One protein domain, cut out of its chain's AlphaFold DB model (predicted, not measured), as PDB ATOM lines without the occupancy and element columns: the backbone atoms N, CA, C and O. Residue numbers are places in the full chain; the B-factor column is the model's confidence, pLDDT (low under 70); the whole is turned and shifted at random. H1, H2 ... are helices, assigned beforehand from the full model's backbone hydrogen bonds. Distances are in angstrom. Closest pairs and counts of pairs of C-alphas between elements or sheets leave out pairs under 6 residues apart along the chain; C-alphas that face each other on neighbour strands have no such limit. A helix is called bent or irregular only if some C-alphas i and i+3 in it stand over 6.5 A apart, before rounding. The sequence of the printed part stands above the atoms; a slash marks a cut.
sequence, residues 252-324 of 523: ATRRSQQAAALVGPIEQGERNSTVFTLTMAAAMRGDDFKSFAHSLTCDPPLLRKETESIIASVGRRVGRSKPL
ATOM      1  N   ALA A 252      49.056 -27.969  45.476       41.62
ATOM      2  CA  ALA A 252      48.651 -26.972  44.483       41.62
ATOM      3  C   ALA A 252      47.231 -27.229  43.945       41.62
ATOM      4  O   ALA A 252      46.412 -26.313  43.868       41.62
ATOM      5  N   THR A 253      46.915 -28.493  43.663       41.62
ATOM      6  CA  THR A 253      45.599 -28.957  43.219       41.62
ATOM      7  C   THR A 253      44.528 -28.837  44.318       41.62
ATOM      8  O   THR A 253      43.351 -28.737  44.012       41.62
ATOM      9  N   ARG A 254      44.886 -28.797  45.613       42.44
ATOM     10  CA  ARG A 254      43.920 -28.673  46.727       42.44
ATOM     11  C   ARG A 254      43.289 -27.279  46.762       42.44
ATOM     12  O   ARG A 254      42.111 -27.156  47.071       42.44
ATOM     13  N   ARG A 255      44.044 -26.243  46.367       44.91
ATOM     14  CA  ARG A 255      43.513 -24.879  46.183       44.91
ATOM     15  C   ARG A 255      42.675 -24.749  44.913       44.91
ATOM     16  O   ARG A 255      41.707 -24.000  44.921       44.91
ATOM     17  N   SER A 256      43.019 -25.467  43.840       41.66
ATOM     18  CA  SER A 256      42.228 -25.449  42.601       41.66
ATOM     19  C   SER A 256      40.972 -26.319  42.689       41.66
ATOM     20  O   SER A 256      39.946 -25.930  42.156       41.66
ATOM     21  N   GLN A 257      41.004 -27.439  43.415       40.75
ATOM     22  CA  GLN A 257      39.830 -28.268  43.681       40.75
ATOM     23  C   GLN A 257      38.940 -27.692  44.780       40.75
ATOM     24  O   GLN A 257      37.742 -27.862  44.676       40.75
ATOM     25  N   GLN A 258      39.447 -26.946  45.770       41.88
ATOM     26  CA  GLN A 258      38.563 -26.107  46.593       41.88
ATOM     27  C   GLN A 258      37.881 -25.029  45.746       41.88
ATOM     28  O   GLN A 258      36.707 -24.774  45.948       41.88
ATOM     29  N   ALA A 259      38.568 -24.451  44.755       39.88
ATOM     30  CA  ALA A 259      37.943 -23.512  43.825       39.88
ATOM     31  C   ALA A 259      36.942 -24.177  42.853       39.88
ATOM     32  O   ALA A 259      35.977 -23.531  42.463       39.88
ATOM     33  N   ALA A 260      37.149 -25.447  42.479       37.25
ATOM     34  CA  ALA A 260      36.282 -26.197  41.561       37.25
ATOM     35  C   ALA A 260      35.151 -26.982  42.262       37.25
ATOM     36  O   ALA A 260      34.100 -27.190  41.674       37.25
ATOM     37  N   ALA A 261      35.333 -27.394  43.519       38.72
ATOM     38  CA  ALA A 261      34.296 -27.995  44.365       38.72
ATOM     39  C   ALA A 261      33.385 -26.936  45.011       38.72
ATOM     40  O   ALA A 261      32.331 -27.276  45.533       38.72
ATOM     41  N   LEU A 262      33.757 -25.651  44.922       42.75
ATOM     42  CA  LEU A 262      32.871 -24.511  45.179       42.75
ATOM     43  C   LEU A 262      31.890 -24.229  44.021       42.75
ATOM     44  O   LEU A 262      31.235 -23.194  44.016       42.75
ATOM     45  N   VAL A 263      31.765 -25.147  43.057       44.16
ATOM     46  CA  VAL A 263      30.681 -25.168  42.059       44.16
ATOM     47  C   VAL A 263      29.502 -25.980  42.625       44.16
ATOM     48  O   VAL A 263      28.998 -26.917  42.018       44.16
ATOM     49  N   GLY A 264      29.114 -25.656  43.857       51.47
ATOM     50  CA  GLY A 264      27.780 -25.917  44.395       51.47
ATOM     51  C   GLY A 264      26.983 -24.607  44.385       51.47
ATOM     52  O   GLY A 264      27.577 -23.553  44.140       51.47
ATOM     53  N   PRO A 265      25.660 -24.625  44.623       55.03
ATOM     54  CA  PRO A 265      24.877 -23.396  44.714       55.03
ATOM     55  C   PRO A 265      25.469 -22.494  45.807       55.03
ATOM     56  O   PRO A 265      25.487 -22.847  46.983       55.03
ATOM     57  N   ILE A 266      26.023 -21.347  45.408       67.38
ATOM     58  CA  ILE A 266      26.595 -20.374  46.342       67.38
ATOM     59  C   ILE A 266      25.432 -19.687  47.068       67.38
ATOM     60  O   ILE A 266      24.679 -18.946  46.435       67.38
ATOM     61  N   GLU A 267      25.297 -19.929  48.376       64.25
ATOM     62  CA  GLU A 267      24.195 -19.421  49.203       64.25
ATOM     63  C   GLU A 267      24.077 -17.887  49.183       64.25
ATOM     64  O   GLU A 267      25.068 -17.153  49.095       64.25
ATOM     65  N   GLN A 268      22.839 -17.393  49.305       71.31
ATOM     66  CA  GLN A 268      22.427 -16.022  48.987       71.31
ATOM     67  C   GLN A 268      23.277 -14.909  49.643       71.31
ATOM     68  O   GLN A 268      23.422 -13.837  49.042       71.31
ATOM     69  N   GLY A 269      23.853 -15.164  50.826       75.19
ATOM     70  CA  GLY A 269      24.581 -14.194  51.654       75.19
ATOM     71  C   GLY A 269      26.056 -13.952  51.301       75.19
ATOM     72  O   GLY A 269      26.568 -12.882  51.621       75.19
ATOM     73  N   GLU A 270      26.735 -14.871  50.602       81.44
ATOM     74  CA  GLU A 270      28.189 -14.770  50.335       81.44
ATOM     75  C   GLU A 270      28.561 -14.777  48.841       81.44
ATOM     76  O   GLU A 270      29.735 -14.855  48.469       81.44
ATOM     77  N   ARG A 271      27.573 -14.652  47.948       88.94
ATOM     78  CA  ARG A 271      27.771 -14.739  46.487       88.94
ATOM     79  C   ARG A 271      28.832 -13.773  45.962       88.94
ATOM     80  O   ARG A 271      29.739 -14.184  45.243       88.94
ATOM     81  N   ASN A 272      28.761 -12.501  46.354       91.62
ATOM     82  CA  ASN A 272      29.676 -11.472  45.853       91.62
ATOM     83  C   ASN A 272      31.129 -11.717  46.305       91.62
ATOM     84  O   ASN A 272      32.045 -11.714  45.480       91.62
ATOM     85  N   SER A 273      31.346 -11.997  47.595       88.88
ATOM     86  CA  SER A 273      32.678 -12.270  48.151       88.88
ATOM     87  C   SER A 273      33.290 -13.550  47.589       88.88
ATOM     88  O   SER A 273      34.491 -13.582  47.300       88.88
ATOM     89  N   THR A 274      32.475 -14.586  47.395       87.06
ATOM     90  CA  THR A 274      32.908 -15.873  46.850       87.06
ATOM     91  C   THR A 274      33.306 -15.744  45.387       87.06
ATOM     92  O   THR A 274      34.435 -16.092  45.034       87.06
ATOM     93  N   VAL A 275      32.453 -15.142  44.552       92.50
ATOM     94  CA  VAL A 275      32.772 -14.892  43.140       92.50
ATOM     95  C   VAL A 275      34.001 -13.994  43.017       92.50
ATOM     96  O   VAL A 275      34.930 -14.337  42.292       92.50
ATOM     97  N   PHE A 276      34.111 -12.924  43.813       94.62
ATOM     98  CA  PHE A 276      35.317 -12.091  43.836       94.62
ATOM     99  C   PHE A 276      36.584 -12.882  44.189       94.62
ATOM    100  O   PHE A 276      37.612 -12.729  43.526       94.62
ATOM    101  N   THR A 277      36.533 -13.733  45.214       88.31
ATOM    102  CA  THR A 277      37.687 -14.520  45.672       88.31
ATOM    103  C   THR A 277      38.126 -15.542  44.624       88.31
ATOM    104  O   THR A 277      39.321 -15.645  44.327       88.31
ATOM    105  N   LEU A 278      37.175 -16.261  44.023       88.62
ATOM    106  CA  LEU A 278      37.449 -17.255  42.986       88.62
ATOM    107  C   LEU A 278      37.991 -16.593  41.711       88.62
ATOM    108  O   LEU A 278      39.020 -17.023  41.181       88.62
ATOM    109  N   THR A 279      37.370 -15.499  41.263       93.44
ATOM    110  CA  THR A 279      37.829 -14.713  40.108       93.44
ATOM    111  C   THR A 279      39.213 -14.104  40.347       93.44
ATOM    112  O   THR A 279      40.065 -14.145  39.461       93.44
ATOM    113  N   MET A 280      39.494 -13.600  41.553       91.25
ATOM    114  CA  MET A 280      40.827 -13.114  41.929       91.25
ATOM    115  C   MET A 280      41.878 -14.223  41.842       91.25
ATOM    116  O   MET A 280      42.980 -13.996  41.346       91.25
ATOM    117  N   ALA A 281      41.551 -15.426  42.319       77.75
ATOM    118  CA  ALA A 281      42.461 -16.560  42.262       77.75
ATOM    119  C   ALA A 281      42.776 -16.966  40.813       77.75
ATOM    120  O   ALA A 281      43.937 -17.241  40.516       77.75
ATOM    121  N   ALA A 282      41.780 -16.959  39.917       79.88
ATOM    122  CA  ALA A 282      41.982 -17.166  38.479       79.88
ATOM    123  C   ALA A 282      42.898 -16.096  37.873       79.88
ATOM    124  O   ALA A 282      43.896 -16.417  37.228       79.88
ATOM    125  N   ALA A 283      42.648 -14.821  38.185       89.31
ATOM    126  CA  ALA A 283      43.457 -13.722  37.671       89.31
ATOM    127  C   ALA A 283      44.924 -13.796  38.135       89.31
ATOM    128  O   ALA A 283      45.841 -13.551  37.357       89.31
ATOM    129  N   MET A 284      45.166 -14.190  39.390       80.75
ATOM    130  CA  MET A 284      46.518 -14.341  39.948       80.75
ATOM    131  C   MET A 284      47.296 -15.530  39.366       80.75
ATOM    132  O   MET A 284      48.523 -15.551  39.457       80.75
ATOM    133  N   ARG A 285      46.608 -16.514  38.773       78.62
ATOM    134  CA  ARG A 285      47.236 -17.613  38.020       78.62
ATOM    135  C   ARG A 285      47.539 -17.247  36.566       78.62
ATOM    136  O   ARG A 285      48.273 -17.981  35.917       78.62
ATOM    137  N   GLY A 286      47.030 -16.110  36.087       82.94
ATOM    138  CA  GLY A 286      47.109 -15.716  34.681       82.94
ATOM    139  C   GLY A 286      46.024 -16.345  33.802       82.94
ATOM    140  O   GLY A 286      46.154 -16.296  32.582       82.94
ATOM    141  N   ASP A 287      44.975 -16.921  34.398       83.69
ATOM    142  CA  ASP A 287      43.828 -17.467  33.667       83.69
ATOM    143  C   ASP A 287      42.958 -16.326  33.093       83.69
ATOM    144  O   ASP A 287      43.010 -15.181  33.566       83.69
ATOM    145  N   ASP A 288      42.088 -16.640  32.126       93.25
ATOM    146  CA  ASP A 288      41.039 -15.718  31.670       93.25
ATOM    147  C   ASP A 288      39.947 -15.564  32.740       93.25
ATOM    148  O   ASP A 288      38.875 -16.176  32.713       93.25
ATOM    149  N   PHE A 289      40.245 -14.723  33.727       93.75
ATOM    150  CA  PHE A 289      39.380 -14.491  34.875       93.75
ATOM    151  C   PHE A 289      38.040 -13.845  34.504       93.75
ATOM    152  O   PHE A 289      37.100 -13.937  35.289       93.75
ATOM    153  N   LYS A 290      37.930 -13.201  33.332       95.31
ATOM    154  CA  LYS A 290      36.672 -12.601  32.868       95.31
ATOM    155  C   LYS A 290      35.695 -13.696  32.468       95.31
ATOM    156  O   LYS A 290      34.604 -13.774  33.028       95.31
ATOM    157  N   SER A 291      36.123 -14.586  31.573       92.88
ATOM    158  CA  SER A 291      35.332 -15.753  31.170       92.88
ATOM    159  C   SER A 291      35.028 -16.655  32.368       92.88
ATOM    160  O   SER A 291      33.894 -17.096  32.540       92.88
ATOM    161  N   PHE A 292      36.003 -16.839  33.266       92.62
ATOM    162  CA  PHE A 292      35.809 -17.598  34.501       92.62
ATOM    163  C   PHE A 292      34.732 -16.984  35.412       92.62
ATOM    164  O   PHE A 292      33.866 -17.706  35.894       92.62
ATOM    165  N   ALA A 293      34.720 -15.660  35.609       94.25
ATOM    166  CA  ALA A 293      33.694 -14.990  36.411       94.25
ATOM    167  C   ALA A 293      32.279 -15.187  35.844       94.25
ATOM    168  O   ALA A 293      31.344 -15.396  36.612       94.25
ATOM    169  N   HIS A 294      32.124 -15.162  34.516       92.81
ATOM    170  CA  HIS A 294      30.837 -15.424  33.865       92.81
ATOM    171  C   HIS A 294      30.404 -16.893  33.934       92.81
ATOM    172  O   HIS A 294      29.209 -17.164  33.891       92.81
ATOM    173  N   SER A 295      31.347 -17.833  34.057       91.31
ATOM    174  CA  SER A 295      31.031 -19.261  34.195       91.31
ATOM    175  C   SER A 295      30.565 -19.679  35.594       91.31
ATOM    176  O   SER A 295      30.097 -20.801  35.764       91.31
ATOM    177  N   LEU A 296      30.691 -18.809  36.604       90.19
ATOM    178  CA  LEU A 296      30.283 -19.125  37.972       90.19
ATOM    179  C   LEU A 296      28.758 -19.024  38.115       90.19
ATOM    180  O   LEU A 296      28.179 -17.940  38.058       90.19
ATOM    181  N   THR A 297      28.107 -20.161  38.347       84.44
ATOM    182  CA  THR A 297      26.675 -20.255  38.657       84.44
ATOM    183  C   THR A 297      26.411 -19.992  40.141       84.44
ATOM    184  O   THR A 297      26.978 -20.658  41.004       84.44
ATOM    185  N   CYS A 298      25.535 -19.030  40.441       85.06
ATOM    186  CA  CYS A 298      25.026 -18.737  41.788       85.06
ATOM    187  C   CYS A 298      23.507 -18.952  41.822       85.06
ATOM    188  O   CYS A 298      22.865 -18.780  40.785       85.06
ATOM    189  N   ASP A 299      22.937 -19.236  42.995       81.12
ATOM    190  CA  ASP A 299      21.484 -19.293  43.191       81.12
ATOM    191  C   ASP A 299      21.050 -18.394  44.372       81.12
ATOM    192  O   ASP A 299      21.462 -18.639  45.508       81.12
ATOM    193  N   PRO A 300      20.287 -17.304  44.140       84.50
ATOM    194  CA  PRO A 300      19.928 -16.772  42.828       84.50
ATOM    195  C   PRO A 300      21.167 -16.276  42.054       84.50
ATOM    196  O   PRO A 300      22.179 -15.918  42.677       84.50
ATOM    197  N   PRO A 301      21.120 -16.208  40.712       86.94
ATOM    198  CA  PRO A 301      22.245 -15.727  39.916       86.94
ATOM    199  C   PRO A 301      22.601 -14.281  40.280       86.94
ATOM    200  O   PRO A 301      21.724 -13.466  40.576       86.94
ATOM    201  N   LEU A 302      23.897 -13.958  40.262       91.44
ATOM    202  CA  LEU A 302      24.357 -12.572  40.388       91.44
ATOM    203  C   LEU A 302      23.827 -11.751  39.214       91.44
ATOM    204  O   LEU A 302      23.801 -12.218  38.070       91.44
ATOM    205  N   LEU A 303      23.449 -10.502  39.478       94.38
ATOM    206  CA  LEU A 303      23.073  -9.600  38.399       94.38
ATOM    207  C   LEU A 303      24.292  -9.364  37.503       94.38
ATOM    208  O   LEU A 303      25.408  -9.185  37.989       94.38
ATOM    209  N   ARG A 304      24.083  -9.252  36.186       95.25
ATOM    210  CA  ARG A 304      25.172  -8.978  35.231       95.25
ATOM    211  C   ARG A 304      26.034  -7.784  35.664       95.25
ATOM    212  O   ARG A 304      27.253  -7.858  35.603       95.25
ATOM    213  N   LYS A 305      25.412  -6.711  36.172       96.06
ATOM    214  CA  LYS A 305      26.121  -5.529  36.696       96.06
ATOM    215  C   LYS A 305      27.027  -5.846  37.895       96.06
ATOM    216  O   LYS A 305      28.088  -5.240  38.018       96.06
ATOM    217  N   GLU A 306      26.633  -6.773  38.766       95.94
ATOM    218  CA  GLU A 306      27.447  -7.196  39.910       95.94
ATOM    219  C   GLU A 306      28.665  -7.998  39.449       95.94
ATOM    220  O   GLU A 306      29.781  -7.696  39.869       95.94
ATOM    221  N   THR A 307      28.483  -8.943  38.520       96.69
ATOM    222  CA  THR A 307      29.589  -9.712  37.925       96.69
ATOM    223  C   THR A 307      30.591  -8.798  37.216       96.69
ATOM    224  O   THR A 307      31.794  -8.906  37.448       96.69
ATOM    225  N   GLU A 308      30.121  -7.824  36.430       97.12
ATOM    226  CA  GLU A 308      30.986  -6.827  35.777       97.12
ATOM    227  C   GLU A 308      31.736  -5.948  36.794       97.12
ATOM    228  O   GLU A 308      32.920  -5.646  36.621       97.12
ATOM    229  N   SER A 309      31.086  -5.571  37.903       96.62
ATOM    230  CA  SER A 309      31.727  -4.823  38.994       96.62
ATOM    231  C   SER A 309      32.844  -5.634  39.663       96.62
ATOM    232  O   SER A 309      33.930  -5.100  39.929       96.62
ATOM    233  N   ILE A 310      32.623  -6.938  39.873       96.75
ATOM    234  CA  ILE A 310      33.634  -7.871  40.384       96.75
ATOM    235  C   ILE A 310      34.807  -7.972  39.405       96.75
ATOM    236  O   ILE A 310      35.950  -7.772  39.818       96.75
ATOM    237  N   ILE A 311      34.542  -8.197  38.114       97.50
ATOM    238  CA  ILE A 311      35.567  -8.260  37.060       97.50
ATOM    239  C   ILE A 311      36.399  -6.970  37.038       97.50
ATOM    240  O   ILE A 311      37.632  -7.027  37.037       97.50
ATOM    241  N   ALA A 312      35.754  -5.801  37.087       96.44
ATOM    242  CA  ALA A 312      36.437  -4.511  37.119       96.44
ATOM    243  C   ALA A 312      37.279  -4.329  38.394       96.44
ATOM    244  O   ALA A 312      38.397  -3.813  38.337       96.44
ATOM    245  N   SER A 313      36.772  -4.765  39.550       96.25
ATOM    246  CA  SER A 313      37.487  -4.703  40.829       96.25
ATOM    247  C   SER A 313      38.720  -5.612  40.844       96.25
ATOM    248  O   SER A 313      39.814  -5.161  41.203       96.25
ATOM    249  N   VAL A 314      38.580  -6.858  40.376       95.25
ATOM    250  CA  VAL A 314      39.686  -7.811  40.204       95.25
ATOM    251  C   VAL A 314      40.711  -7.248  39.221       95.25
ATOM    252  O   VAL A 314      41.890  -7.171  39.560       95.25
ATOM    253  N   GLY A 315      40.272  -6.750  38.062       94.62
ATOM    254  CA  GLY A 315      41.138  -6.136  37.055       94.62
ATOM    255  C   GLY A 315      41.928  -4.939  37.590       94.62
ATOM    256  O   GLY A 315      43.143  -4.877  37.414       94.62
ATOM    257  N   ARG A 316      41.283  -4.023  38.330       93.94
ATOM    258  CA  ARG A 316      41.972  -2.903  39.006       93.94
ATOM    259  C   ARG A 316      43.000  -3.397  40.015       93.94
ATOM    260  O   ARG A 316      44.089  -2.837  40.104       93.94
ATOM    261  N   ARG A 317      42.666  -4.422  40.798       92.12
ATOM    262  CA  ARG A 317      43.547  -4.947  41.845       92.12
ATOM    263  C   ARG A 317      44.743  -5.693  41.262       92.12
ATOM    264  O   ARG A 317      45.850  -5.488  41.749       92.12
ATOM    265  N   VAL A 318      44.548  -6.471  40.203       86.56
ATOM    266  CA  VAL A 318      45.623  -7.123  39.440       86.56
ATOM    267  C   VAL A 318      46.487  -6.074  38.737       86.56
ATOM    268  O   VAL A 318      47.703  -6.116  38.856       86.56
ATOM    269  N   GLY A 319      45.880  -5.059  38.112       84.12
ATOM    270  CA  GLY A 319      46.604  -3.961  37.460       84.12
ATOM    271  C   GLY A 319      47.406  -3.075  38.424       84.12
ATOM    272  O   GLY A 319      48.485  -2.600  38.074       84.12
ATOM    273  N   ARG A 320      46.922  -2.878  39.661       81.12
ATOM    274  CA  ARG A 320      47.686  -2.233  40.751       81.12
ATOM    275  C   ARG A 320      48.789  -3.135  41.292       81.12
ATOM    276  O   ARG A 320      49.849  -2.642  41.666       81.12
ATOM    277  N   SER A 321      48.547  -4.442  41.314       68.69
ATOM    278  CA  SER A 321      49.534  -5.467  41.649       68.69
ATOM    279  C   SER A 321      50.462  -5.684  40.453       68.69
ATOM    280  O   SER A 321      50.529  -6.783  39.912       68.69
ATOM    281  N   LYS A 322      51.138  -4.624  39.986       53.81
ATOM    282  CA  LYS A 322      52.067  -4.728  38.857       53.81
ATOM    283  C   LYS A 322      53.051  -5.876  39.133       53.81
ATOM    284  O   LYS A 322      53.721  -5.845  40.172       53.81
ATOM    285  N   PRO A 323      53.194  -6.859  38.221       54.50
ATOM    286  CA  PRO A 323      54.448  -7.592  38.125       54.50
ATOM    287  C   PRO A 323      55.560  -6.544  38.047       54.50
ATOM    288  O   PRO A 323      55.360  -5.507  37.409       54.50
ATOM    289  N   LEU A 324      56.689  -6.766  38.728       51.28
ATOM    290  CA  LEU A 324      57.852  -5.878  38.611       51.28
ATOM    291  C   LEU A 324      58.044  -5.521  37.125       51.28
ATOM    292  O   LEU A 324      58.082  -6.451  36.311       51.28
TER     293      LEU A 324
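AT A GLANCE: This is residues 252 to 324 of the 523 residues of the protein "PriCT_1 domain-containing protein" of Arthrobacter rhombi (UniProt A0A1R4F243). Three helices, H2, H3 and H4, make a small core in which each one packs on the other two, their centres forming a triangle, while H1 is set off beyond H2, on the side of H2 away from H4. H4 and H2 run the same way through the core, the short H3 folds back between the end of H2 and the start of the link to H4, and H1 also runs the opposite way to H2. The printed part has 73 residues with four named helices, H1, H2, H3 and H4 in that order along the chain, and no named strand; the class is all helix. It is compact, with a radius of gyration of the C-alphas of 12.1 A, and the C-alphas span 39 by 30 by 19 A along their three main axes.

IN THESE COORDINATES: Start with the longest helix, H4, residues 304 to 320. Find C-alpha 304 at (25.172, -8.978, 35.231); from there the helix runs 24.1 A to C-alpha 320 at (47.686, -2.233, 40.751), and you can watch x climb as you read. Next look at H2, residues 271 to 285, which covers 21.4 A from first to last C-alpha and also goes from low to high x, from (27.771, -14.739, 46.487) to (47.236, -17.613, 38.020). H3, residues 289 to 295, comes after it and measures 9.6 A; its x falls as you read. H1, residues 252 to 261, opens the printed part with C-alpha 252 at (48.651, -26.972, 44.483) and measures 14.4 A, with x falling again. Among these four helices there is no bent and no irregular one.

HOW THE PARTS SIT: Begin at H4 and look across to H2: they touch, with 13 pairs of C-alphas within 8 A. Their closest C-alphas are those of Met 280 and Val 314, 5.7 A apart. They run the same way at a steep tilt of 39 degrees. Now turn to H3, which H4 touches with residues 307 to 311 alone; the closest C-alphas are those of Lys 290 and Ile 311, 6.1 A apart. H3 and H4 run opposite ways at a shallow tilt of 21 degrees and form a helical hairpin. H2 and H3 form another helical hairpin: they touch, their closest C-alphas are those of Ala 283 and Phe 289, 5.0 A apart, and they run opposite ways at a steep tilt of 43 degrees. Of the three touching pairs, one is at a shallow tilt, and the helix packing is mostly crossed, the lines of the helices standing at steep angles in most pairs, but only just. Farther out, H1 is close to H2 but not clearly touching it, with 1 pair of C-alphas within 8 A, those of Ala 259 and Leu 278 at 6.3 A. H1 and H2 run opposite ways at a shallow tilt of 33 degrees, only just short of steep. H1 is apart from H3 and from H4. In the backbones of H1, H2, H3 and H4 every O i to N i+4 pair is within hydrogen-bond range.

THE WHOLE: Read from residue 252 to residue 324 and you meet no cut in the printed part. The two C-alphas farthest apart are those of Pro 300, in the link from H3 to H4, and Leu 324, the last printed residue, at 39.7 A. The link from H2 to H3 is tight, with 3 residues between them; the links from H1 to H2, 9 residues, and from H3 to H4, 8 residues, are short. The B-factor column holds the pLDDT of this predicted model, with a mean of 78.2 over the printed part. It falls under 70 at 20 residues, 252 to 267 and 321 to 324, and the mean for H1 is 41, against 94 for H4.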